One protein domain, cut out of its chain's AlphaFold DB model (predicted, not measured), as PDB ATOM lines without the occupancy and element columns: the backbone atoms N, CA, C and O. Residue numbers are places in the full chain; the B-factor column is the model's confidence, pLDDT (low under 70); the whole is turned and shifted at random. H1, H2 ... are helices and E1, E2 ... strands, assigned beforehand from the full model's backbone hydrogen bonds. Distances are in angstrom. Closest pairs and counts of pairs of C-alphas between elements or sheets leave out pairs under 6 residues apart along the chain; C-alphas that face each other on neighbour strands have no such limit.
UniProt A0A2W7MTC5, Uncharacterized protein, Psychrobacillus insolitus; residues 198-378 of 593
ATOM      1  N   ASP A 198      68.844 -90.316 -61.930       50.34
ATOM      2  CA  ASP A 198      67.532 -89.720 -61.718       50.34
ATOM      3  C   ASP A 198      67.155 -89.924 -60.253       50.34
ATOM      4  O   ASP A 198      66.706 -90.996 -59.837       50.34
ATOM      5  N   SER A 199      67.399 -88.903 -59.431       57.38
ATOM      6  CA  SER A 199      67.228 -89.041 -57.997       57.38
ATOM      7  C   SER A 199      65.735 -89.136 -57.717       57.38
ATOM      8  O   SER A 199      65.029 -88.125 -57.723       57.38
ATOM      9  N   ILE A 200      65.241 -90.352 -57.482       75.69
ATOM     10  CA  ILE A 200      63.899 -90.572 -56.948       75.69
ATOM     11  C   ILE A 200      63.757 -89.662 -55.722       75.69
ATOM     12  O   ILE A 200      64.543 -89.749 -54.777       75.69
ATOM     13  N   THR A 201      62.794 -88.742 -55.751       75.94
ATOM     14  CA  THR A 201      62.587 -87.799 -54.651       75.94
ATOM     15  C   THR A 201      61.796 -88.475 -53.531       75.94
ATOM     16  O   THR A 201      60.787 -89.144 -53.761       75.94
ATOM     17  N   PHE A 202      62.262 -88.304 -52.293       81.69
ATOM     18  CA  PHE A 202      61.630 -88.850 -51.089       81.69
ATOM     19  C   PHE A 202      61.177 -87.690 -50.201       81.69
ATOM     20  O   PHE A 202      61.990 -87.078 -49.504       81.69
ATOM     21  N   SER A 203      59.882 -87.373 -50.247       87.00
ATOM     22  CA  SER A 203      59.271 -86.384 -49.350       87.00
ATOM     23  C   SER A 203      58.928 -87.037 -48.011       87.00
ATOM     24  O   SER A 203      58.487 -88.185 -48.028       87.00
ATOM     25  N   PRO A 204      59.102 -86.361 -46.861       90.25
ATOM     26  CA  PRO A 204      58.777 -86.952 -45.569       90.25
ATOM     27  C   PRO A 204      57.331 -87.461 -45.503       90.25
ATOM     28  O   PRO A 204      56.407 -86.730 -45.862       90.25
ATOM     29  N   LEU A 205      57.131 -88.695 -45.032       89.44
ATOM     30  CA  LEU A 205      55.787 -89.277 -44.874       89.44
ATOM     31  C   LEU A 205      55.104 -88.812 -43.587       89.44
ATOM     32  O   LEU A 205      53.875 -88.759 -43.514       89.44
ATOM     33  N   VAL A 206      55.894 -88.533 -42.547       91.44
ATOM     34  CA  VAL A 206      55.385 -88.287 -41.202       91.44
ATOM     35  C   VAL A 206      55.775 -86.886 -40.743       91.44
ATOM     36  O   VAL A 206      56.948 -86.562 -40.557       91.44
ATOM     37  N   THR A 207      54.771 -86.047 -40.487       88.94
ATOM     38  CA  THR A 207      54.972 -84.787 -39.767       88.94
ATOM     39  C   THR A 207      55.256 -85.105 -38.301       88.94
ATOM     40  O   THR A 207      54.360 -85.515 -37.561       88.94
ATOM     41  N   ILE A 208      56.515 -84.963 -37.882       84.12
ATOM     42  CA  ILE A 208      56.909 -85.191 -36.489       84.12
ATOM     43  C   ILE A 208      56.351 -84.046 -35.628       84.12
ATOM     44  O   ILE A 208      56.649 -82.885 -35.920       84.12
ATOM     45  N   PRO A 209      55.576 -84.332 -34.565       86.38
ATOM     46  CA  PRO A 209      55.178 -83.304 -33.613       86.38
ATOM     47  C   PRO A 209      56.414 -82.766 -32.888       86.38
ATOM     48  O   PRO A 209      57.293 -83.537 -32.491       86.38
ATOM     49  N   THR A 210      56.479 -81.449 -32.691       86.62
ATOM     50  CA  THR A 210      57.546 -80.836 -31.893       86.62
ATOM     51  C   THR A 210      57.611 -81.510 -30.530       86.62
ATOM     52  O   THR A 210      56.590 -81.688 -29.861       86.62
ATOM     53  N   PHE A 211      58.812 -81.945 -30.143       83.94
ATOM     54  CA  PHE A 211      59.010 -82.580 -28.851       83.94
ATOM     55  C   PHE A 211      58.689 -81.544 -27.766       83.94
ATOM     56  O   PHE A 211      59.296 -80.471 -27.770       83.94
ATOM     57  N   PRO A 212      57.697 -81.791 -26.895       84.19
ATOM     58  CA  PRO A 212      57.384 -80.842 -25.841       84.19
ATOM     59  C   PRO A 212      58.566 -80.778 -24.883       84.19
ATOM     60  O   PRO A 212      59.140 -81.809 -24.553       84.19
ATOM     61  N   GLU A 213      58.934 -79.588 -24.422       81.56
ATOM     62  CA  GLU A 213      60.037 -79.448 -23.477       81.56
ATOM     63  C   GLU A 213      59.684 -80.172 -22.166       81.56
ATOM     64  O   GLU A 213      58.735 -79.812 -21.467       81.56
ATOM     65  N   VAL A 214      60.420 -81.242 -21.853       75.31
ATOM     66  CA  VAL A 214      60.155 -82.079 -20.668       75.31
ATOM     67  C   VAL A 214      60.985 -81.627 -19.461       75.31
ATOM     68  O   VAL A 214      60.801 -82.122 -18.350       75.31
ATOM     69  N   ASN A 215      61.887 -80.655 -19.636       74.75
ATOM     70  CA  ASN A 215      62.745 -80.182 -18.559       74.75
ATOM     71  C   ASN A 215      61.948 -79.384 -17.517       74.75
ATOM     72  O   ASN A 215      61.562 -78.234 -17.722       74.75
ATOM     73  N   SER A 216      61.727 -80.008 -16.364       62.12
ATOM     74  CA  SER A 216      60.785 -79.563 -15.344       62.12
ATOM     75  C   SER A 216      61.128 -78.245 -14.661       62.12
ATOM     76  O   SER A 216      60.237 -77.646 -14.071       62.12
ATOM     77  N   ALA A 217      62.371 -77.760 -14.672       67.94
ATOM     78  CA  ALA A 217      62.724 -76.606 -13.838       67.94
ATOM     79  C   ALA A 217      61.936 -75.332 -14.208       67.94
ATOM     80  O   ALA A 217      61.632 -74.541 -13.318       67.94
ATOM     81  N   ASN A 218      61.530 -75.189 -15.477       75.75
ATOM     82  CA  ASN A 218      60.908 -73.972 -16.007       75.75
ATOM     83  C   ASN A 218      59.594 -74.214 -16.769       75.75
ATOM     84  O   ASN A 218      59.166 -73.340 -17.519       75.75
ATOM     85  N   ILE A 219      58.942 -75.373 -16.608       81.12
ATOM     86  CA  ILE A 219      57.691 -75.623 -17.334       81.12
ATOM     87  C   ILE A 219      56.599 -74.704 -16.794       81.12
ATOM     88  O   ILE A 219      56.262 -74.727 -15.602       81.12
ATOM     89  N   VAL A 220      56.044 -73.925 -17.712       84.88
ATOM     90  CA  VAL A 220      54.926 -73.024 -17.491       84.88
ATOM     91  C   VAL A 220      53.691 -73.502 -18.252       84.88
ATOM     92  O   VAL A 220      53.799 -74.225 -19.242       84.88
ATOM     93  N   ASP A 221      52.512 -73.134 -17.768       84.94
ATOM     94  CA  ASP A 221      51.252 -73.357 -18.470       84.94
ATOM     95  C   ASP A 221      51.064 -72.378 -19.647       84.94
ATOM     96  O   ASP A 221      51.925 -71.552 -19.957       84.94
ATOM     97  N   GLU A 222      49.908 -72.451 -20.307       85.06
ATOM     98  CA  GLU A 222      49.527 -71.550 -21.406       85.06
ATOM     99  C   GLU A 222      49.492 -70.057 -21.017       85.06
ATOM    100  O   GLU A 222      49.545 -69.195 -21.891       85.06
ATOM    101  N   ASN A 223      49.452 -69.743 -19.717       88.06
ATOM    102  CA  ASN A 223      49.493 -68.385 -19.174       88.06
ATOM    103  C   ASN A 223      50.890 -68.000 -18.667       88.06
ATOM    104  O   ASN A 223      51.043 -66.992 -17.972       88.06
ATOM    105  N   ASN A 224      51.914 -68.791 -19.004       88.56
ATOM    106  CA  ASN A 224      53.293 -68.587 -18.583       88.56
ATOM    107  C   ASN A 224      53.475 -68.643 -17.046       88.56
ATOM    108  O   ASN A 224      54.398 -68.030 -16.502       88.56
ATOM    109  N   MET A 225      52.599 -69.367 -16.331       88.88
ATOM    110  CA  MET A 225      52.700 -69.594 -14.885       88.88
ATOM    111  C   MET A 225      53.328 -70.958 -14.567       88.88
ATOM    112  O   MET A 225      53.024 -71.934 -15.250       88.88
ATOM    113  N   PRO A 226      54.155 -71.080 -13.512       91.38
ATOM    114  CA  PRO A 226      54.713 -72.365 -13.099       91.38
ATOM    115  C   PRO A 226      53.624 -73.408 -12.819       91.38
ATOM    116  O   PRO A 226      52.660 -73.129 -12.104       91.38
ATOM    117  N   ILE A 227      53.809 -74.627 -13.328       92.12
ATOM    118  CA  ILE A 227      52.851 -75.720 -13.112       92.12
ATOM    119  C   ILE A 227      52.791 -76.098 -11.617       92.12
ATOM    120  O   ILE A 227      53.827 -76.459 -11.043       92.12
ATOM    121  N   PRO A 228      51.607 -76.057 -10.971       93.56
ATOM    122  CA  PRO A 228      51.466 -76.306  -9.537       93.56
ATOM    123  C   PRO A 228      51.656 -77.792  -9.176       93.56
ATOM    124  O   PRO A 228      51.471 -78.665 -10.027       93.56
ATOM    125  N   PRO A 229      51.984 -78.127  -7.915       94.12
ATOM    126  CA  PRO A 229      52.015 -79.515  -7.453       94.12
ATOM    127  C   PRO A 229      50.612 -80.152  -7.444       94.12
ATOM    128  O   PRO A 229      49.606 -79.465  -7.261       94.12
ATOM    129  N   CYS A 230      50.523 -81.474  -7.614       92.94
ATOM    130  CA  CYS A 230      49.240 -82.182  -7.573       92.94
ATOM    131  C   CYS A 230      48.690 -82.290  -6.134       92.94
ATOM    132  O   CYS A 230      49.268 -82.958  -5.279       92.94
ATOM    133  N   ASN A 231      47.518 -81.702  -5.867       87.62
ATOM    134  CA  ASN A 231      46.864 -81.699  -4.544       87.62
ATOM    135  C   ASN A 231      45.998 -82.956  -4.286       87.62
ATOM    136  O   ASN A 231      44.860 -82.862  -3.829       87.62
ATOM    137  N   GLY A 232      46.505 -84.145  -4.621       84.38
ATOM    138  CA  GLY A 232      45.848 -85.436  -4.353       84.38
ATOM    139  C   GLY A 232      44.753 -85.870  -5.343       84.38
ATOM    140  O   GLY A 232      44.536 -87.071  -5.487       84.38
ATOM    141  N   ASN A 233      44.108 -84.951  -6.074       85.69
ATOM    142  CA  ASN A 233      43.264 -85.293  -7.228       85.69
ATOM    143  C   ASN A 233      43.957 -84.899  -8.540       85.69
ATOM    144  O   ASN A 233      44.174 -83.715  -8.806       85.69
ATOM    145  N   ILE A 234      44.296 -85.903  -9.351       89.75
ATOM    146  CA  ILE A 234      44.964 -85.716 -10.644       89.75
ATOM    147  C   ILE A 234      43.981 -85.553 -11.808       89.75
ATOM    148  O   ILE A 234      44.405 -85.188 -12.899       89.75
ATOM    149  N   GLN A 235      42.685 -85.819 -11.621       91.00
ATOM    150  CA  GLN A 235      41.688 -85.749 -12.694       91.00
ATOM    151  C   GLN A 235      41.381 -84.303 -13.091       91.00
ATOM    152  O   GLN A 235      41.201 -83.446 -12.229       91.00
ATOM    153  N   ASN A 236      41.253 -84.065 -14.399       92.44
ATOM    154  CA  ASN A 236      40.961 -82.768 -15.015       92.44
ATOM    155  C   ASN A 236      41.930 -81.667 -14.556       92.44
ATOM    156  O   ASN A 236      41.512 -80.538 -14.298       92.44
ATOM    157  N   ASN A 237      43.208 -82.012 -14.383       91.69
ATOM    158  CA  ASN A 237      44.199 -81.118 -13.800       91.69
ATOM    159  C   ASN A 237      45.517 -81.140 -14.585       91.69
ATOM    160  O   ASN A 237      45.914 -82.173 -15.130       91.69
ATOM    161  N   THR A 238      46.202 -79.997 -14.595       94.44
ATOM    162  CA  THR A 238      47.577 -79.851 -15.078       94.44
ATOM    163  C   THR A 238      48.462 -79.604 -13.866       94.44
ATOM    164  O   THR A 238      48.369 -78.549 -13.241       94.44
ATOM    165  N   CYS A 239      49.283 -80.581 -13.485       94.69
ATOM    166  CA  CYS A 239      50.065 -80.484 -12.256       94.69
ATOM    167  C   CYS A 239      51.368 -81.290 -12.304       94.69
ATOM    168  O   CYS A 239      51.576 -82.145 -13.170       94.69
ATOM    169  N   ARG A 240      52.264 -80.997 -11.358       93.38
ATOM    170  CA  ARG A 240      53.523 -81.708 -11.146       93.38
ATOM    171  C   ARG A 240      53.395 -82.706 -10.001       93.38
ATOM    172  O   ARG A 240      53.002 -82.331  -8.895       93.38
ATOM    173  N   ASP A 241      53.803 -83.948 -10.233       93.81
ATOM    174  CA  ASP A 241      53.885 -84.971  -9.190       93.81
ATOM    175  C   ASP A 241      55.056 -85.924  -9.433       93.81
ATOM    176  O   ASP A 241      54.981 -86.862 -10.222       93.81
ATOM    177  N   ASN A 242      56.141 -85.713  -8.686       93.06
ATOM    178  CA  ASN A 242      57.339 -86.548  -8.756       93.06
ATOM    179  C   ASN A 242      57.159 -87.934  -8.115       93.06
ATOM    180  O   ASN A 242      58.045 -88.780  -8.239       93.06
ATOM    181  N   SER A 243      56.038 -88.191  -7.442       92.31
ATOM    182  CA  SER A 243      55.677 -89.515  -6.920       92.31
ATOM    183  C   SER A 243      54.683 -90.245  -7.827       92.31
ATOM    184  O   SER A 243      54.299 -91.373  -7.516       92.31
ATOM    185  N   PHE A 244      54.285 -89.641  -8.953       90.12
ATOM    186  CA  PHE A 244      53.312 -90.215  -9.872       90.12
ATOM    187  C   PHE A 244      53.824 -91.522 -10.493       90.12
ATOM    188  O   PHE A 244      54.827 -91.543 -11.209       90.12
ATOM    189  N   ASN A 245      53.124 -92.622 -10.212       87.75
ATOM    190  CA  ASN A 245      53.489 -93.970 -10.655       87.75
ATOM    191  C   ASN A 245      52.286 -94.837 -11.076       87.75
ATOM    192  O   ASN A 245      52.449 -96.034 -11.312       87.75
ATOM    193  N   ASN A 246      51.084 -94.255 -11.189       87.06
ATOM    194  CA  ASN A 246      49.861 -94.993 -11.506       87.06
ATOM    195  C   ASN A 246      49.003 -94.265 -12.558       87.06
ATOM    196  O   ASN A 246      48.370 -93.251 -12.270       87.06
ATOM    197  N   LEU A 247      48.923 -94.831 -13.768       88.00
ATOM    198  CA  LEU A 247      48.092 -94.301 -14.858       88.00
ATOM    199  C   LEU A 247      46.581 -94.510 -14.643       88.00
ATOM    200  O   LEU A 247      45.779 -93.863 -15.315       88.00
ATOM    201  N   GLY A 248      46.199 -95.385 -13.706       83.56
ATOM    202  CA  GLY A 248      44.835 -95.798 -13.354       83.56
ATOM    203  C   GLY A 248      43.835 -94.658 -13.149       83.56
ATOM    204  O   GLY A 248      42.652 -94.816 -13.424       83.56
ATOM    205  N   ASN A 249      44.311 -93.507 -12.675       81.06
ATOM    206  CA  ASN A 249      43.465 -92.397 -12.233       81.06
ATOM    207  C   ASN A 249      43.502 -91.175 -13.161       81.06
ATOM    208  O   ASN A 249      42.888 -90.158 -12.837       81.06
ATOM    209  N   LEU A 250      44.231 -91.233 -14.278       88.44
ATOM    210  CA  LEU A 250      44.297 -90.115 -15.219       88.44
ATOM    211  C   LEU A 250      42.930 -89.910 -15.873       88.44
ATOM    212  O   LEU A 250      42.306 -90.885 -16.251       88.44
ATOM    213  N   LEU A 251      42.474 -88.670 -16.040       91.00
ATOM    214  CA  LEU A 251      41.281 -88.344 -16.829       91.00
ATOM    215  C   LEU A 251      41.347 -86.869 -17.215       91.00
ATOM    216  O   LEU A 251      41.184 -86.020 -16.347       91.00
ATOM    217  N   ASN A 252      41.563 -86.572 -18.499       92.50
ATOM    218  CA  ASN A 252      41.745 -85.203 -19.001       92.50
ATOM    219  C   ASN A 252      42.856 -84.439 -18.255       92.50
ATOM    220  O   ASN A 252      42.675 -83.286 -17.868       92.50
ATOM    221  N   SER A 253      43.978 -85.107 -17.997       93.06
ATOM    222  CA  SER A 253      45.035 -84.598 -17.117       93.06
ATOM    223  C   SER A 253      46.353 -84.417 -17.858       93.06
ATOM    224  O   SER A 253      46.703 -85.266 -18.673       93.06
ATOM    225  N   ASN A 254      47.122 -83.387 -17.506       94.62
ATOM    226  CA  ASN A 254      48.504 -83.206 -17.955       94.62
ATOM    227  C   ASN A 254      49.437 -83.326 -16.745       94.62
ATOM    228  O   ASN A 254      49.464 -82.440 -15.889       94.62
ATOM    229  N   ILE A 255      50.182 -84.426 -16.650       94.62
ATOM    230  CA  ILE A 255      51.044 -84.702 -15.495       94.62
ATOM    231  C   ILE A 255      52.506 -84.553 -15.880       94.62
ATOM    232  O   ILE A 255      52.963 -85.176 -16.834       94.62
ATOM    233  N   TYR A 256      53.235 -83.765 -15.097       94.81
ATOM    234  CA  TYR A 256      54.673 -83.563 -15.242       94.81
ATOM    235  C   TYR A 256      55.406 -84.226 -14.084       94.81
ATOM    236  O   TYR A 256      55.040 -84.038 -12.921       94.81
ATOM    237  N   THR A 257      56.451 -84.988 -14.386       93.88
ATOM    238  CA  THR A 257      57.241 -85.659 -13.359       93.88
ATOM    239  C   THR A 257      58.722 -85.723 -13.706       93.88
ATOM    240  O   THR A 257      59.114 -85.933 -14.850       93.88
ATOM    241  N   ASP A 258      59.545 -85.629 -12.664       93.31
ATOM    242  CA  ASP A 258      60.992 -85.791 -12.732       93.31
ATOM    243  C   ASP A 258      61.467 -87.182 -12.343       93.31
ATOM    244  O   ASP A 258      60.886 -87.851 -11.477       93.31
ATOM    245  N   GLY A 259      62.603 -87.554 -12.931       94.00
ATOM    246  CA  GLY A 259      63.301 -88.798 -12.670       94.00
ATOM    247  C   GLY A 259      62.653 -89.985 -13.370       94.00
ATOM    248  O   GLY A 259      61.482 -89.963 -13.748       94.00
ATOM    249  N   SER A 260      63.430 -91.055 -13.515       95.62
ATOM    250  CA  SER A 260      62.950 -92.282 -14.141       95.62
ATOM    251  C   SER A 260      61.778 -92.888 -13.364       95.62
ATOM    252  O   SER A 260      61.826 -92.988 -12.133       95.62
ATOM    253  N   LYS A 261      60.734 -93.310 -14.081       94.94
ATOM    254  CA  LYS A 261      59.517 -93.899 -13.516       94.94
ATOM    255  C   LYS A 261      59.337 -95.338 -13.942       94.94
ATOM    256  O   LYS A 261      59.523 -95.684 -15.103       94.94
ATOM    257  N   ASN A 262      58.900 -96.140 -12.980       94.38
ATOM    258  CA  ASN A 262      58.376 -97.473 -13.211       94.38
ATOM    259  C   ASN A 262      56.881 -97.416 -12.902       94.38
ATOM    260  O   ASN A 262      56.501 -97.222 -11.746       94.38
ATOM    261  N   PHE A 263      56.044 -97.525 -13.929       90.06
ATOM    262  CA  PHE A 263      54.602 -97.596 -13.757       90.06
ATOM    263  C   PHE A 263      54.184 -99.042 -13.546       90.06
ATOM    264  O   PHE A 263      54.514 -99.945 -14.327       90.06
ATOM    265  N   GLU A 264      53.422 -99.234 -12.481       81.31
ATOM    266  CA  GLU A 264      52.785-100.495 -12.154       81.31
ATOM    267  C   GLU A 264      51.275-100.303 -12.163       81.31
ATOM    268  O   GLU A 264      50.753 -99.280 -11.719       81.31
ATOM    269  N   GLY A 265      50.566-101.313 -12.654       67.56
ATOM    270  CA  GLY A 265      49.122-101.385 -12.531       67.56
ATOM    271  C   GLY A 265      48.362-101.331 -13.847       67.56
ATOM    272  O   GLY A 265      48.839-100.945 -14.911       67.56
ATOM    273  N   ASN A 266      47.124-101.772 -13.724       67.88
ATOM    274  CA  ASN A 266      46.123-101.795 -14.767       67.88
ATOM    275  C   ASN A 266      45.610-100.360 -14.985       67.88
ATOM    276  O   ASN A 266      45.045 -99.771 -14.064       67.88
ATOM    277  N   GLY A 267      45.799 -99.790 -16.183       65.56
ATOM    278  CA  GLY A 267      45.194 -98.502 -16.556       65.56
ATOM    279  C   GLY A 267      43.663 -98.538 -16.441       65.56
ATOM    280  O   GLY A 267      43.085 -99.619 -16.451       65.56
ATOM    281  N   PRO A 268      42.950 -97.415 -16.329       64.56
ATOM    282  CA  PRO A 268      41.495 -97.474 -16.324       64.56
ATOM    283  C   PRO A 268      41.001 -97.961 -17.694       64.56
ATOM    284  O   PRO A 268      41.575 -97.622 -18.725       64.56
ATOM    285  N   SER A 269      39.916 -98.732 -17.721       63.94
ATOM    286  CA  SER A 269      39.317 -99.262 -18.958       63.94
ATOM    287  C   SER A 269      38.627 -98.197 -19.834       63.94
ATOM    288  O   SER A 269      37.874 -98.548 -20.739       63.94
ATOM    289  N   TYR A 270      38.819 -96.905 -19.553       64.25
ATOM    290  CA  TYR A 270      38.067 -95.798 -20.151       64.25
ATOM    291  C   TYR A 270      39.007 -94.787 -20.814       64.25
ATOM    292  O   TYR A 270      40.174 -94.681 -20.448       64.25
ATOM    293  N   SER A 271      38.493 -94.036 -21.794       55.88
ATOM    294  CA  SER A 271      39.264 -93.068 -22.579       55.88
ATOM    295  C   SER A 271      39.836 -91.949 -21.718       55.88
ATOM    296  O   SER A 271      39.082 -91.206 -21.084       55.88
ATOM    297  N   LEU A 272      41.154 -91.785 -21.755       71.19
ATOM    298  CA  LEU A 272      41.862 -90.756 -21.013       71.19
ATOM    299  C   LEU A 272      42.441 -89.788 -22.023       71.19
ATOM    300  O   LEU A 272      43.430 -90.107 -22.662       71.19
ATOM    301  N   ASN A 273      41.852 -88.605 -22.177       88.81
ATOM    302  CA  ASN A 273      42.461 -87.521 -22.949       88.81
ATOM    303  C   ASN A 273      43.601 -86.882 -22.137       88.81
ATOM    304  O   ASN A 273      43.535 -85.706 -21.782       88.81
ATOM    305  N   SER A 274      44.587 -87.687 -21.757       92.81
ATOM    306  CA  SER A 274      45.601 -87.332 -20.769       92.81
ATOM    307  C   SER A 274      46.996 -87.393 -21.371       92.81
ATOM    308  O   SER A 274      47.278 -88.204 -22.254       92.81
ATOM    309  N   LYS A 275      47.882 -86.543 -20.860       94.62
ATOM    310  CA  LYS A 275      49.279 -86.437 -21.266       94.62
ATOM    311  C   LYS A 275      50.178 -86.619 -20.050       94.62
ATOM    312  O   LYS A 275      49.898 -86.076 -18.982       94.62
ATOM    313  N   VAL A 276      51.253 -87.379 -20.205       94.50
ATOM    314  CA  VAL A 276      52.259 -87.589 -19.159       94.50
ATOM    315  C   VAL A 276      53.621 -87.209 -19.717       94.50
ATOM    316  O   VAL A 276      54.037 -87.745 -20.740       94.50
ATOM    317  N   TYR A 277      54.298 -86.292 -19.037       95.69
ATOM    318  CA  TYR A 277      55.606 -85.749 -19.387       95.69
ATOM    319  C   TYR A 277      56.627 -86.183 -18.333       95.69
ATOM    320  O   TYR A 277      56.446 -85.901 -17.145       95.69
ATOM    321  N   ILE A 278      57.681 -86.883 -18.752       95.31
ATOM    322  CA  ILE A 278      58.646 -87.529 -17.855       95.31
ATOM    323  C   ILE A 278      60.072 -87.103 -18.184       95.31
ATOM    324  O   ILE A 278      60.617 -87.452 -19.231       95.31
ATOM    325  N   ASN A 279      60.711 -86.399 -17.255       95.62
ATOM    326  CA  ASN A 279      62.120 -86.050 -17.379       95.62
ATOM    327  C   ASN A 279      63.000 -87.204 -16.873       95.62
ATOM    328  O   ASN A 279      63.472 -87.200 -15.731       95.62
ATOM    329  N   GLY A 280      63.143 -88.243 -17.692       95.75
ATOM    330  CA  GLY A 280      63.868 -89.469 -17.374       95.75
ATOM    331  C   GLY A 280      63.355 -90.665 -18.171       95.75
ATOM    332  O   GLY A 280      62.607 -90.511 -19.136       95.75
ATOM    333  N   ASN A 281      63.750 -91.871 -17.760       97.25
ATOM    334  CA  ASN A 281      63.286 -93.105 -18.400       97.25
ATOM    335  C   ASN A 281      61.866 -93.462 -17.943       97.25
ATOM    336  O   ASN A 281      61.502 -93.253 -16.785       97.25
ATOM    337  N   LEU A 282      61.094 -94.085 -18.825       96.12
ATOM    338  CA  LEU A 282      59.750 -94.576 -18.550       96.12
ATOM    339  C   LEU A 282      59.715 -96.087 -18.751       96.12
ATOM    340  O   LEU A 282      59.795 -96.558 -19.878       96.12
ATOM    341  N   ASN A 283      59.547 -96.848 -17.678       96.19
ATOM    342  CA  ASN A 283      59.361 -98.291 -17.757       96.19
ATOM    343  C   ASN A 283      57.959 -98.670 -17.297       96.19
ATOM    344  O   ASN A 283      57.444 -98.141 -16.311       96.19
ATOM    345  N   PHE A 284      57.369 -99.644 -17.971       92.44
ATOM    346  CA  PHE A 284      56.132-100.276 -17.544       92.44
ATOM    347  C   PHE A 284      56.400-101.735 -17.192       92.44
ATOM    348  O   PHE A 284      56.992-102.475 -17.978       92.44
ATOM    349  N   ASN A 285      55.934-102.170 -16.023       87.88
ATOM    350  CA  ASN A 285      56.077-103.572 -15.619       87.88
ATOM    351  C   ASN A 285      54.948-104.442 -16.192       87.88
ATOM    352  O   ASN A 285      55.165-105.603 -16.532       87.88
ATOM    353  N   ASN A 286      53.740-103.885 -16.328       81.81
ATOM    354  CA  ASN A 286      52.576-104.564 -16.897       81.81
ATOM    355  C   ASN A 286      51.587-103.539 -17.488       81.81
ATOM    356  O   ASN A 286      51.316-102.533 -16.839       81.81
ATOM    357  N   LEU A 287      51.038-103.803 -18.679       79.12
ATOM    358  CA  LEU A 287      50.002-102.993 -19.335       79.12
ATOM    359  C   LEU A 287      48.918-103.894 -19.941       79.12
ATOM    360  O   LEU A 287      48.804-104.046 -21.152       79.12
ATOM    361  N   ASN A 288      48.092-104.494 -19.089       70.75
ATOM    362  CA  ASN A 288      47.030-105.398 -19.542       70.75
ATOM    363  C   ASN A 288      45.773-104.691 -20.083       70.75
ATOM    364  O   ASN A 288      44.826-105.373 -20.470       70.75
ATOM    365  N   ASN A 289      45.730-103.356 -20.103       67.81
ATOM    366  CA  ASN A 289      44.511-102.607 -20.411       67.81
ATOM    367  C   ASN A 289      44.614-101.764 -21.677       67.81
ATOM    368  O   ASN A 289      45.687-101.305 -22.061       67.81
ATOM    369  N   GLN A 290      43.445-101.543 -22.276       70.88
ATOM    370  CA  GLN A 290      43.243-100.645 -23.404       70.88
ATOM    371  C   GLN A 290      43.336 -99.208 -22.910       70.88
ATOM    372  O   GLN A 290      42.387 -98.676 -22.330       70.88
ATOM    373  N   PHE A 291      44.479 -98.574 -23.132       77.25
ATOM    374  CA  PHE A 291      44.523 -97.123 -23.077       77.25
ATOM    375  C   PHE A 291      43.848 -96.601 -24.338       77.25
ATOM    376  O   PHE A 291      43.962 -97.213 -25.391       77.25
ATOM    377  N   LYS A 292      43.128 -95.490 -24.222       81.19
ATOM    378  CA  LYS A 292      42.682 -94.702 -25.369       81.19
ATOM    379  C   LYS A 292      43.010 -93.250 -25.089       81.19
ATOM    380  O   LYS A 292      42.663 -92.766 -24.011       81.19
ATOM    381  N   ARG A 293      43.606 -92.567 -26.068       87.12
ATOM    382  CA  ARG A 293      43.936 -91.128 -26.063       87.12
ATOM    383  C   ARG A 293      45.019 -90.701 -25.065       87.12
ATOM    384  O   ARG A 293      45.130 -89.519 -24.744       87.12
ATOM    385  N   LEU A 294      45.843 -91.644 -24.612       91.00
ATOM    386  CA  LEU A 294      46.969 -91.365 -23.723       91.00
ATOM    387  C   LEU A 294      48.190 -90.922 -24.534       91.00
ATOM    388  O   LEU A 294      48.632 -91.639 -25.430       91.00
ATOM    389  N   SER A 295      48.760 -89.770 -24.184       94.25
ATOM    390  CA  SER A 295      50.045 -89.311 -24.722       94.25
ATOM    391  C   SER A 295      51.148 -89.444 -23.677       94.25
ATOM    392  O   SER A 295      50.994 -88.984 -22.546       94.25
ATOM    393  N   LEU A 296      52.261 -90.059 -24.052       95.12
ATOM    394  CA  LEU A 296      53.438 -90.276 -23.222       95.12
ATOM    395  C   LEU A 296      54.631 -89.575 -23.868       95.12
ATOM    396  O   LEU A 296      54.953 -89.847 -25.023       95.12
ATOM    397  N   TYR A 297      55.289 -88.711 -23.102       96.62
ATOM    398  CA  TYR A 297      56.481 -87.978 -23.509       96.62
ATOM    399  C   TYR A 297      57.597 -88.252 -22.502       96.62
ATOM    400  O   TYR A 297      57.389 -88.055 -21.303       96.62
ATOM    401  N   ALA A 298      58.768 -88.691 -22.961       96.38
ATOM    402  CA  ALA A 298      59.910 -88.953 -22.084       96.38
ATOM    403  C   ALA A 298      61.234 -88.455 -22.675       96.38
ATOM    404  O   ALA A 298      61.545 -88.749 -23.826       96.38
ATOM    405  N   SER A 299      62.044 -87.743 -21.888       95.81
ATOM    406  CA  SER A 299      63.405 -87.367 -22.319       95.81
ATOM    407  C   SER A 299      64.367 -88.567 -22.365       95.81
ATOM    408  O   SER A 299      65.366 -88.560 -23.080       95.81
ATOM    409  N   GLY A 300      64.071 -89.627 -21.606       96.62
ATOM    410  CA  GLY A 300      64.827 -90.880 -21.583       96.62
ATOM    411  C   GLY A 300      64.140 -92.022 -22.332       96.62
ATOM    412  O   GLY A 300      63.149 -91.836 -23.027       96.62
ATOM    413  N   THR A 301      64.666 -93.238 -22.187       98.00
ATOM    414  CA  THR A 301      64.148 -94.430 -22.879       98.00
ATOM    415  C   THR A 301      62.744 -94.797 -22.398       98.00
ATOM    416  O   THR A 301      62.498 -94.837 -21.189       98.00
ATOM    417  N   ILE A 302      61.848 -95.144 -23.327       97.31
ATOM    418  CA  ILE A 302      60.524 -95.703 -23.014       97.31
ATOM    419  C   ILE A 302      60.550 -97.216 -23.234       97.31
ATOM    420  O   ILE A 302      60.713 -97.670 -24.362       97.31
ATOM    421  N   THR A 303      60.338 -97.999 -22.178       96.81
ATOM    422  CA  THR A 303      60.212 -99.461 -22.235       96.81
ATOM    423  C   THR A 303      58.797 -99.875 -21.853       96.81
ATOM    424  O   THR A 303      58.366 -99.668 -20.716       96.81
ATOM    425  N   MET A 304      58.070-100.495 -22.781       94.00
ATOM    426  CA  MET A 304      56.715-100.997 -22.547       94.00
ATOM    427  C   MET A 304      56.664-102.519 -22.747       94.00
ATOM    428  O   MET A 304      57.266-103.044 -23.690       94.00
ATOM    429  N   PRO A 305      55.945-103.252 -21.878       91.81
ATOM    430  CA  PRO A 305      55.714-104.673 -22.034       91.81
ATOM    431  C   PRO A 305      54.685-104.882 -23.157       91.81
ATOM    432  O   PRO A 305      54.535-104.058 -24.059       91.81
ATOM    433  N   ASN A 306      53.987-106.011 -23.145       87.56
ATOM    434  CA  ASN A 306      52.872-106.212 -24.062       87.56
ATOM    435  C   ASN A 306      51.778-105.176 -23.763       87.56
ATOM    436  O   ASN A 306      51.432-104.986 -22.598       87.56
ATOM    437  N   MET A 307      51.249-104.526 -24.799       86.38
ATOM    438  CA  MET A 307      50.227-103.485 -24.683       86.38
ATOM    439  C   MET A 307      49.155-103.611 -25.772       86.38
ATOM    440  O   MET A 307      49.439-104.084 -26.873       86.38
ATOM    441  N   ASP A 308      47.941-103.139 -25.478       82.38
ATOM    442  CA  ASP A 308      46.901-102.845 -26.475       82.38
ATOM    443  C   ASP A 308      46.892-101.329 -26.721       82.38
ATOM    444  O   ASP A 308      46.317-100.551 -25.958       82.38
ATOM    445  N   GLY A 309      47.660-100.902 -27.725       71.31
ATOM    446  CA  GLY A 309      48.094 -99.514 -27.921       71.31
ATOM    447  C   GLY A 309      47.111 -98.586 -28.636       71.31
ATOM    448  O   GLY A 309      47.556 -97.681 -29.339       71.31
ATOM    449  N   ARG A 310      45.799 -98.805 -28.523       82.44
ATOM    450  CA  ARG A 310      44.809 -98.029 -29.291       82.44
ATOM    451  C   ARG A 310      44.814 -96.549 -28.911       82.44
ATOM    452  O   ARG A 310      44.683 -96.189 -27.749       82.44
ATOM    453  N   GLY A 311      44.926 -95.658 -29.888       86.62
ATOM    454  CA  GLY A 311      44.835 -94.215 -29.648       86.62
ATOM    455  C   GLY A 311      45.938 -93.686 -28.734       86.62
ATOM    456  O   GLY A 311      45.689 -92.758 -27.965       86.62
ATOM    457  N   MET A 312      47.117 -94.307 -28.734       91.12
ATOM    458  CA  MET A 312      48.246 -93.872 -27.917       91.12
ATOM    459  C   MET A 312      49.239 -93.063 -28.737       91.12
ATOM    460  O   MET A 312      49.562 -93.418 -29.866       91.12
ATOM    461  N   LEU A 313      49.771 -92.012 -28.123       94.38
ATOM    462  CA  LEU A 313      50.915 -91.263 -28.623       94.38
ATOM    463  C   LEU A 313      52.103 -91.534 -27.702       94.38
ATOM    464  O   LEU A 313      52.013 -91.305 -26.501       94.38
ATOM    465  N   ILE A 314      53.207 -92.021 -28.250       95.69
ATOM    466  CA  ILE A 314      54.442 -92.303 -27.525       95.69
ATOM    467  C   ILE A 314      55.553 -91.517 -28.201       95.69
ATOM    468  O   ILE A 314      55.831 -91.709 -29.384       95.69
ATOM    469  N   GLN A 315      56.198 -90.641 -27.447       96.81
ATOM    470  CA  GLN A 315      57.270 -89.809 -27.955       96.81
ATOM    471  C   GLN A 315      58.446 -89.810 -26.972       96.81
ATOM    472  O   GLN A 315      58.277 -89.578 -25.776       96.81
ATOM    473  N   SER A 316      59.641 -90.102 -27.481       96.94
ATOM    474  CA  SER A 316      60.874 -90.218 -26.697       96.94
ATOM    475  C   SER A 316      62.015 -89.452 -27.364       96.94
ATOM    476  O   SER A 316      62.140 -89.518 -28.584       96.94
ATOM    477  N   GLU A 317      62.845 -88.737 -26.601       95.56
ATOM    478  CA  GLU A 317      64.128 -88.186 -27.094       95.56
ATOM    479  C   GLU A 317      65.204 -89.280 -27.231       95.56
ATOM    480  O   GLU A 317      66.229 -89.087 -27.888       95.56
ATOM    481  N   SER A 318      64.956 -90.442 -26.624       96.38
ATOM    482  CA  SER A 318      65.820 -91.618 -26.620       96.38
ATOM    483  C   SER A 318      65.114 -92.813 -27.278       96.38
ATOM    484  O   SER A 318      64.132 -92.662 -28.005       96.38
ATOM    485  N   ASP A 319      65.597 -94.025 -27.026       97.81
ATOM    486  CA  ASP A 319      65.030 -95.250 -27.577       97.81
ATOM    487  C   ASP A 319      63.594 -95.509 -27.092       97.81
ATOM    488  O   ASP A 319      63.178 -95.101 -25.999       97.81
ATOM    489  N   ILE A 320      62.839 -96.236 -27.912       97.75
ATOM    490  CA  ILE A 320      61.534 -96.803 -27.563       97.75
ATOM    491  C   ILE A 320      61.622 -98.317 -27.740       97.75
ATOM    492  O   ILE A 320      61.952 -98.807 -28.817       97.75
ATOM    493  N   ILE A 321      61.318 -99.072 -26.689       97.25
ATOM    494  CA  ILE A 321      61.376-100.533 -26.655       97.25
ATOM    495  C   ILE A 321      59.986-101.056 -26.304       97.25
ATOM    496  O   ILE A 321      59.521-100.900 -25.177       97.25
ATOM    497  N   LEU A 322      59.322-101.694 -27.263       94.81
ATOM    498  CA  LEU A 322      58.001-102.289 -27.097       94.81
ATOM    499  C   LEU A 322      58.110-103.806 -27.195       94.81
ATOM    500  O   LEU A 322      58.669-104.339 -28.156       94.81
ATOM    501  N   ASN A 323      57.556-104.521 -26.216       90.12
ATOM    502  CA  ASN A 323      57.555-105.976 -26.275       90.12
ATOM    503  C   ASN A 323      56.526-106.492 -27.276       90.12
ATOM    504  O   ASN A 323      56.936-107.085 -28.259       90.12
ATOM    505  N   ALA A 324      55.226-106.262 -27.091       84.12
ATOM    506  CA  ALA A 324      54.207-106.647 -28.077       84.12
ATOM    507  C   ALA A 324      53.124-105.580 -28.197       84.12
ATOM    508  O   ALA A 324      52.779-104.941 -27.204       84.12
ATOM    509  N   ILE A 325      52.540-105.454 -29.387       81.81
ATOM    510  CA  ILE A 325      51.329-104.661 -29.612       81.81
ATOM    511  C   ILE A 325      50.226-105.643 -30.003       81.81
ATOM    512  O   ILE A 325      50.155-106.114 -31.139       81.81
ATOM    513  N   ASN A 326      49.399-105.990 -29.021       75.81
ATOM    514  CA  ASN A 326      48.272-106.892 -29.194       75.81
ATOM    515  C   ASN A 326      47.013-106.056 -29.420       75.81
ATOM    516  O   ASN A 326      46.618-105.314 -28.533       75.81
ATOM    517  N   GLY A 327      46.331-106.229 -30.552       60.44
ATOM    518  CA  GLY A 327      44.914-105.871 -30.617       60.44
ATOM    519  C   GLY A 327      44.547-104.526 -31.233       60.44
ATOM    520  O   GLY A 327      43.523-103.978 -30.853       60.44
ATOM    521  N   THR A 328      45.211-104.066 -32.289       57.94
ATOM    522  CA  THR A 328      44.643-103.007 -33.155       57.94
ATOM    523  C   THR A 328      43.478-103.519 -34.036       57.94
ATOM    524  O   THR A 328      43.313-103.097 -35.171       57.94
ATOM    525  N   ASN A 329      42.665-104.477 -33.573       58.41
ATOM    526  CA  ASN A 329      41.670-105.171 -34.402       58.41
ATOM    527  C   ASN A 329      40.621-104.212 -34.993       58.41
ATOM    528  O   ASN A 329      39.955-103.514 -34.232       58.41
ATOM    529  N   GLU A 330      40.484-104.258 -36.327       63.03
ATOM    530  CA  GLU A 330      39.359-103.861 -37.208       63.03
ATOM    531  C   GLU A 330      38.597-102.554 -36.926       63.03
ATOM    532  O   GLU A 330      37.536-102.326 -37.503       63.03
ATOM    533  N   SER A 331      39.105-101.668 -36.072       64.38
ATOM    534  CA  SER A 331      38.478-100.361 -35.906       64.38
ATOM    535  C   SER A 331      38.684 -99.513 -37.154       64.38
ATOM    536  O   SER A 331      39.750 -99.536 -37.755       64.38
ATOM    537  N   ILE A 332      37.661 -98.752 -37.523       68.19
ATOM    538  CA  ILE A 332      37.633 -97.896 -38.716       68.19
ATOM    539  C   ILE A 332      38.137 -96.473 -38.389       68.19
ATOM    540  O   ILE A 332      38.317 -95.648 -39.284       68.19
ATOM    541  N   ASP A 333      38.349 -96.156 -37.106       77.19
ATOM    542  CA  ASP A 333      38.681 -94.808 -36.641       77.19
ATOM    543  C   ASP A 333      40.189 -94.632 -36.393       77.19
ATOM    544  O   ASP A 333      40.714 -94.902 -35.308       77.19
ATOM    545  N   LYS A 334      40.885 -94.122 -37.419       74.31
ATOM    546  CA  LYS A 334      42.327 -93.828 -37.386       74.31
ATOM    547  C   LYS A 334      42.733 -92.924 -36.216       74.31
ATOM    548  O   LYS A 334      43.818 -93.101 -35.667       74.31
ATOM    549  N   VAL A 335      41.907 -91.940 -35.852       74.25
ATOM    550  CA  VAL A 335      42.271 -90.928 -34.845       74.25
ATOM    551  C   VAL A 335      42.168 -91.511 -33.442       74.25
ATOM    552  O   VAL A 335      43.037 -91.269 -32.606       74.25
ATOM    553  N   ASN A 336      41.117 -92.287 -33.183       77.50
ATOM    554  CA  ASN A 336      40.847 -92.796 -31.842       77.50
ATOM    555  C   ASN A 336      41.549 -94.117 -31.520       77.50
ATOM    556  O   ASN A 336      41.724 -94.412 -30.337       77.50
ATOM    557  N   ASP A 337      41.955 -94.894 -32.527       82.69
ATOM    558  CA  ASP A 337      42.558 -96.212 -32.314       82.69
ATOM    559  C   ASP A 337      43.980 -96.362 -32.890       82.69
ATOM    560  O   ASP A 337      44.619 -97.385 -32.649       82.69
ATOM    561  N   GLY A 338      44.524 -95.337 -33.559       89.75
ATOM    562  CA  GLY A 338      45.899 -95.346 -34.066       89.75
ATOM    563  C   GLY A 338      46.965 -95.338 -32.966       89.75
ATOM    564  O   GLY A 338      46.775 -94.755 -31.899       89.75
ATOM    565  N   LEU A 339      48.101 -95.980 -33.233       92.81
ATOM    566  CA  LEU A 339      49.282 -95.938 -32.371       92.81
ATOM    567  C   LEU A 339      50.331 -95.052 -33.034       92.81
ATOM    568  O   LEU A 339      50.751 -95.332 -34.152       92.81
ATOM    569  N   PHE A 340      50.771 -94.008 -32.348       95.19
ATOM    570  CA  PHE A 340      51.729 -93.042 -32.867       95.19
ATOM    571  C   PHE A 340      53.023 -93.128 -32.062       95.19
ATOM    572  O   PHE A 340      53.003 -92.965 -30.845       95.19
ATOM    573  N   ILE A 341      54.142 -93.402 -32.727       96.50
ATOM    574  CA  ILE A 341      55.454 -93.600 -32.109       96.50
ATOM    575  C   ILE A 341      56.458 -92.665 -32.777       96.50
ATOM    576  O   ILE A 341      56.685 -92.747 -33.985       96.50
ATOM    577  N   TYR A 342      57.096 -91.820 -31.972       97.31
ATOM    578  CA  TYR A 342      58.089 -90.855 -32.431       97.31
ATOM    579  C   TYR A 342      59.352 -90.935 -31.581       97.31
ATOM    580  O   TYR A 342      59.311 -90.747 -30.367       97.31
ATOM    581  N   THR A 343      60.489 -91.170 -32.220       96.19
ATOM    582  CA  THR A 343      61.799 -91.065 -31.573       96.19
ATOM    583  C   THR A 343      62.844 -90.598 -32.586       96.19
ATOM    584  O   THR A 343      62.803 -91.040 -33.727       96.19
ATOM    585  N   PRO A 344      63.792 -89.717 -32.232       93.94
ATOM    586  CA  PRO A 344      64.942 -89.421 -33.080       93.94
ATOM    587  C   PRO A 344      66.044 -90.489 -32.950       93.94
ATOM    588  O   PRO A 344      67.143 -90.293 -33.444       93.94
ATOM    589  N   GLN A 345      65.801 -91.587 -32.227       95.31
ATOM    590  CA  GLN A 345      66.750 -92.678 -32.004       95.31
ATOM    591  C   GLN A 345      66.159 -93.996 -32.531       95.31
ATOM    592  O   GLN A 345      65.656 -94.060 -33.660       95.31
ATOM    593  N   LYS A 346      66.238 -95.079 -31.751       96.31
ATOM    594  CA  LYS A 346      65.828 -96.415 -32.175       96.31
ATOM    595  C   LYS A 346      64.464 -96.817 -31.617       96.31
ATOM    596  O   LYS A 346      64.224 -96.752 -30.413       96.31
ATOM    597  N   ALA A 347      63.612 -97.370 -32.478       96.88
ATOM    598  CA  ALA A 347      62.413 -98.108 -32.081       96.88
ATOM    599  C   ALA A 347      62.652 -99.630 -32.154       96.88
ATOM    600  O   ALA A 347      63.030-100.164 -33.196       96.88
ATOM    601  N   THR A 348      62.433-100.358 -31.063       96.75
ATOM    602  CA  THR A 348      62.627-101.816 -30.989       96.75
ATOM    603  C   THR A 348      61.312-102.517 -30.668       96.75
ATOM    604  O   THR A 348      60.683-102.205 -29.662       96.75
ATOM    605  N   PHE A 349      60.932-103.497 -31.488       95.25
ATOM    606  CA  PHE A 349      59.727-104.314 -31.333       95.25
ATOM    607  C   PHE A 349      60.126-105.782 -31.101       95.25
ATOM    608  O   PHE A 349      60.537-106.481 -32.034       95.25
ATOM    609  N   ASN A 350      60.056-106.241 -29.846       94.31
ATOM    610  CA  ASN A 350      60.633-107.523 -29.410       94.31
ATOM    611  C   ASN A 350      59.730-108.751 -29.603       94.31
ATOM    612  O   ASN A 350      60.195-109.868 -29.378       94.31
ATOM    613  N   ASN A 351      58.470-108.587 -29.992       90.69
ATOM    614  CA  ASN A 351      57.528-109.663 -30.305       90.69
ATOM    615  C   ASN A 351      56.745-109.309 -31.575       90.69
ATOM    616  O   ASN A 351      57.001-108.291 -32.219       90.69
ATOM    617  N   ASP A 352      55.802-110.178 -31.921       86.38
ATOM    618  CA  ASP A 352      54.949-110.045 -33.089       86.38
ATOM    619  C   ASP A 352      54.180-108.718 -33.070       86.38
ATOM    620  O   ASP A 352      53.449-108.400 -32.126       86.38
ATOM    621  N   LEU A 353      54.336-107.951 -34.145       87.81
ATOM    622  CA  LEU A 353      53.639-106.691 -34.356       87.81
ATOM    623  C   LEU A 353      52.471-106.897 -35.321       87.81
ATOM    624  O   LEU A 353      52.680-107.118 -36.512       87.81
ATOM    625  N   ASN A 354      51.237-106.815 -34.818       87.38
ATOM    626  CA  ASN A 354      50.049-106.671 -35.658       87.38
ATOM    627  C   ASN A 354      49.534-105.232 -35.552       87.38
ATOM    628  O   ASN A 354      48.910-104.853 -34.557       87.38
ATOM    629  N   ALA A 355      49.854-104.426 -36.559       86.88
ATOM    630  CA  ALA A 355      49.656-102.991 -36.527       86.88
ATOM    631  C   ALA A 355      48.652-102.555 -37.598       86.88
ATOM    632  O   ALA A 355      48.946-102.538 -38.792       86.88
ATOM    633  N   ASN A 356      47.478-102.141 -37.140       89.88
ATOM    634  CA  ASN A 356      46.537-101.352 -37.912       89.88
ATOM    635  C   ASN A 356      46.662 -99.899 -37.443       89.88
ATOM    636  O   ASN A 356      46.640 -99.642 -36.238       89.88
ATOM    637  N   TYR A 357      46.807 -98.964 -38.381       92.50
ATOM    638  CA  TYR A 357      46.978 -97.533 -38.097       92.50
ATOM    639  C   TYR A 357      48.190 -97.197 -37.208       92.50
ATOM    640  O   TYR A 357      48.138 -96.272 -36.396       92.50
ATOM    641  N   LEU A 358      49.300 -97.928 -37.357       94.19
ATOM    642  CA  LEU A 358      50.567 -97.532 -36.742       94.19
ATOM    643  C   LEU A 358      51.165 -96.365 -37.526       94.19
ATOM    644  O   LEU A 358      51.387 -96.483 -38.725       94.19
ATOM    645  N   THR A 359      51.480 -95.273 -36.842       96.19
ATOM    646  CA  THR A 359      52.366 -94.224 -37.347       96.19
ATOM    647  C   THR A 359      53.688 -94.316 -36.599       96.19
ATOM    648  O   THR A 359      53.718 -94.117 -35.388       96.19
ATOM    649  N   LEU A 360      54.777 -94.624 -37.296       96.69
ATOM    650  CA  LEU A 360      56.120 -94.716 -36.725       96.69
ATOM    651  C   LEU A 360      57.049 -93.745 -37.449       96.69
ATOM    652  O   LEU A 360      57.174 -93.821 -38.666       96.69
ATOM    653  N   SER A 361      57.743 -92.897 -36.697       96.81
ATOM    654  CA  SER A 361      58.908 -92.153 -37.177       96.81
ATOM    655  C   SER A 361      60.084 -92.406 -36.243       96.81
ATOM    656  O   SER A 361      60.022 -92.045 -35.065       96.81
ATOM    657  N   ALA A 362      61.149 -93.004 -36.773       96.50
ATOM    658  CA  ALA A 362      62.377 -93.292 -36.038       96.50
ATOM    659  C   ALA A 362      63.627 -93.021 -36.886       96.50
ATOM    660  O   ALA A 362      63.558 -93.046 -38.115       96.50
ATOM    661  N   ASP A 363      64.786 -92.824 -36.256       94.56
ATOM    662  CA  ASP A 363      66.058 -92.853 -36.986       94.56
ATOM    663  C   ASP A 363      66.352 -94.293 -37.429       94.56
ATOM    664  O   ASP A 363      66.617 -94.536 -38.605       94.56
ATOM    665  N   SER A 364      66.179 -95.270 -36.533       95.62
ATOM    666  CA  SER A 364      66.287 -96.699 -36.858       95.62
ATOM    667  C   SER A 364      65.174 -97.533 -36.222       95.62
ATOM    668  O   SER A 364      64.606 -97.160 -35.194       95.62
ATOM    669  N   ALA A 365      64.870 -98.695 -36.806       96.12
ATOM    670  CA  ALA A 365      63.928 -99.643 -36.223       96.12
ATOM    671  C   ALA A 365      64.438-101.087 -36.265       96.12
ATOM    672  O   ALA A 365      65.149-101.500 -37.181       96.12
ATOM    673  N   THR A 366      64.078-101.874 -35.254       95.56
ATOM    674  CA  THR A 366      64.308-103.321 -35.217       95.56
ATOM    675  C   THR A 366      62.992-104.032 -34.966       95.56
ATOM    676  O   THR A 366      62.338-103.794 -33.954       95.56
ATOM    677  N   PHE A 367      62.642-104.940 -35.870       94.38
ATOM    678  CA  PHE A 367      61.442-105.760 -35.786       94.38
ATOM    679  C   PHE A 367      61.850-107.218 -35.613       94.38
ATOM    680  O   PHE A 367      62.663-107.717 -36.389       94.38
ATOM    681  N   LYS A 368      61.305-107.909 -34.607       92.19
ATOM    682  CA  LYS A 368      61.534-109.352 -34.456       92.19
ATOM    683  C   LYS A 368      60.626-110.171 -35.367       92.19
ATOM    684  O   LYS A 368      61.124-111.013 -36.097       92.19
ATOM    685  N   ASN A 369      59.324-109.902 -35.320       85.19
ATOM    686  CA  ASN A 369      58.296-110.549 -36.130       85.19
ATOM    687  C   ASN A 369      57.229-109.510 -36.477       85.19
ATOM    688  O   ASN A 369      56.806-108.733 -35.619       85.19
ATOM    689  N   LEU A 370      56.774-109.504 -37.724       87.62
ATOM    690  CA  LEU A 370      55.700-108.636 -38.179       87.62
ATOM    691  C   LEU A 370      54.555-109.534 -38.632       87.62
ATOM    692  O   LEU A 370      54.734-110.435 -39.441       87.62
ATOM    693  N   ASN A 371      53.359-109.319 -38.102       88.38
ATOM    694  CA  ASN A 371      52.184-110.024 -38.593       88.38
ATOM    695  C   ASN A 371      51.638-109.288 -39.807       88.38
ATOM    696  O   ASN A 371      51.673-109.820 -40.905       88.38
ATOM    697  N   SER A 372      51.179-108.054 -39.649       90.69
ATOM    698  CA  SER A 372      50.651-107.270 -40.766       90.69
ATOM    699  C   SER A 372      50.720-105.785 -40.473       90.69
ATOM    700  O   SER A 372      50.631-105.381 -39.310       90.69
ATOM    701  N   PHE A 373      50.821-105.000 -41.543       93.75
ATOM    702  CA  PHE A 373      50.582-103.565 -41.521       93.75
ATOM    703  C   PHE A 373      49.343-103.248 -42.351       93.75
ATOM    704  O   PHE A 373      49.328-103.502 -43.557       93.75
ATOM    705  N   LYS A 374      48.314-102.700 -41.699       93.94
ATOM    706  CA  LYS A 374      47.139-102.129 -42.372       93.94
ATOM    707  C   LYS A 374      47.057-100.641 -42.104       93.94
ATOM    708  O   LYS A 374      47.205-100.235 -40.948       93.94
ATOM    709  N   HIS A 375      46.808 -99.826 -43.125       94.44
ATOM    710  CA  HIS A 375      46.633 -98.374 -42.964       94.44
ATOM    711  C   HIS A 375      47.755 -97.692 -42.159       94.44
ATOM    712  O   HIS A 375      47.515 -96.708 -41.456       94.44
ATOM    713  N   SER A 376      48.962 -98.260 -42.188       95.31
ATOM    714  CA  SER A 376      50.079 -97.836 -41.342       95.31
ATOM    715  C   SER A 376      51.033 -96.943 -42.124       95.31
ATOM    716  O   SER A 376      51.201 -97.111 -43.329       95.31
ATOM    717  N   THR A 377      51.671 -96.007 -41.435       96.81
ATOM    718  CA  THR A 377      52.674 -95.096 -41.986       96.81
ATOM    719  C   THR A 377      53.974 -95.276 -41.212       96.81
ATOM    720  O   THR A 377      54.025 -95.029 -40.010       96.81
ATOM    721  N   ILE A 378      55.033 -95.718 -41.880       97.25
ATOM    722  CA  ILE A 378      56.334 -95.989 -41.265       97.25
ATOM    723  C   ILE A 378      57.392 -95.161 -41.984       97.25
ATOM    724  O   ILE A 378      57.565 -95.296 -43.190       97.25
TER     725      ILE A 378
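This is residues 198 to 378 of the 593 residues of an uncharacterized protein of Psychrobacillus insolitus (UniProt A0A2W7MTC5). The chain is wound as a solenoid of stacked turns, with two walls of strands partly face to face: E1, E2, E4, E6, E8, E10 and E12 in one wall, E3, E5, E7, E9, E11 and E13 in the other. Ahead of the first strand, a long unnamed stretch runs from the E12 end of the walls to the E1 end, and its first residues, 198 to 203, stick out as a free tail. The printed part has 181 residues, with thirteen named strands and one named helix in the order E1 to E9, H1, E10 to E13; each sheet is parallel and runs in the order just named. By its named elements it is mostly strand, though under half of the residues are in named elements. It is compact, with a radius of gyration of the C-alphas of 16.4 A and spans of 55 by 39 by 27 A.

Pass residues 198 to 237, which hold no named element, and stop at E1, residues 238 to 240, an edge strand of the first sheet. A long link leads to its parallel neighbour E2, residues 254 to 258, where N 239 and O 254 are 3.0 A apart, within hydrogen-bond range. A tight link then crosses to E3, residues 261 to 263, an edge strand of the second sheet. Next come E4, residues 275 to 279, beside E2, with N 277 and O 255 at 2.8 A, and E5, residues 282 to 284, beside E3, with N 263 and O 283 at 2.8 A. E6, residues 295 to 298, has N 276 and O 295 of its pair with E4 at 2.9 A; E7, residues 302 to 307, has N 303 and O 282 of its pair with E5 at 2.8 A. E8, residues 312 to 316, is the neighbour of E6, and E9, residues 320 to 325, that of E7, at 1 degree between directions. H1, residues 334 to 337, only grazes the first sheet; it is too short for any O i to N i+4 pair, and its one O i to N i+3 pair is out of range. E10, residues 339 to 342, is beside E8, with N 340 and O 312 at 2.8 A. E11, residues 346 to 356, is beside E9, with N 348 and O 320 at 2.8 A, and bends by 105 degrees at residue 351. The edge strands E12, residues 358 to 362, and E13, residues 364 to 374, are the last neighbours of E10 and E11; E13 bends by 106 degrees at residue 371. The two sheets form a sandwich, two sheets face to face, with best planes 12 degrees apart; the second is twisted.

Find C-alpha 238 at (47.577, -79.851, -15.078), where E1 begins. Among the longer strands, E2 measures 13.8 A from first to last C-alpha, E4 13.4 A and E8 13.2 A. E11 and E13 are the longest, 11 residues and 20.7 A each. E13 ends at C-alpha 374, at (47.139, -102.129, -42.372).

The two C-alphas farthest apart are those of Asp 198 and Gly 232, at 61.5 A. The printed part has no cut. The long links are E1 to E2 and E3 to E4. Look at the B-factor column: the mean pLDDT of the printed part is 87.2, and it is under 70 at residues 198 to 199, 216 to 217, 265 to 271, 289 and 327 to 332.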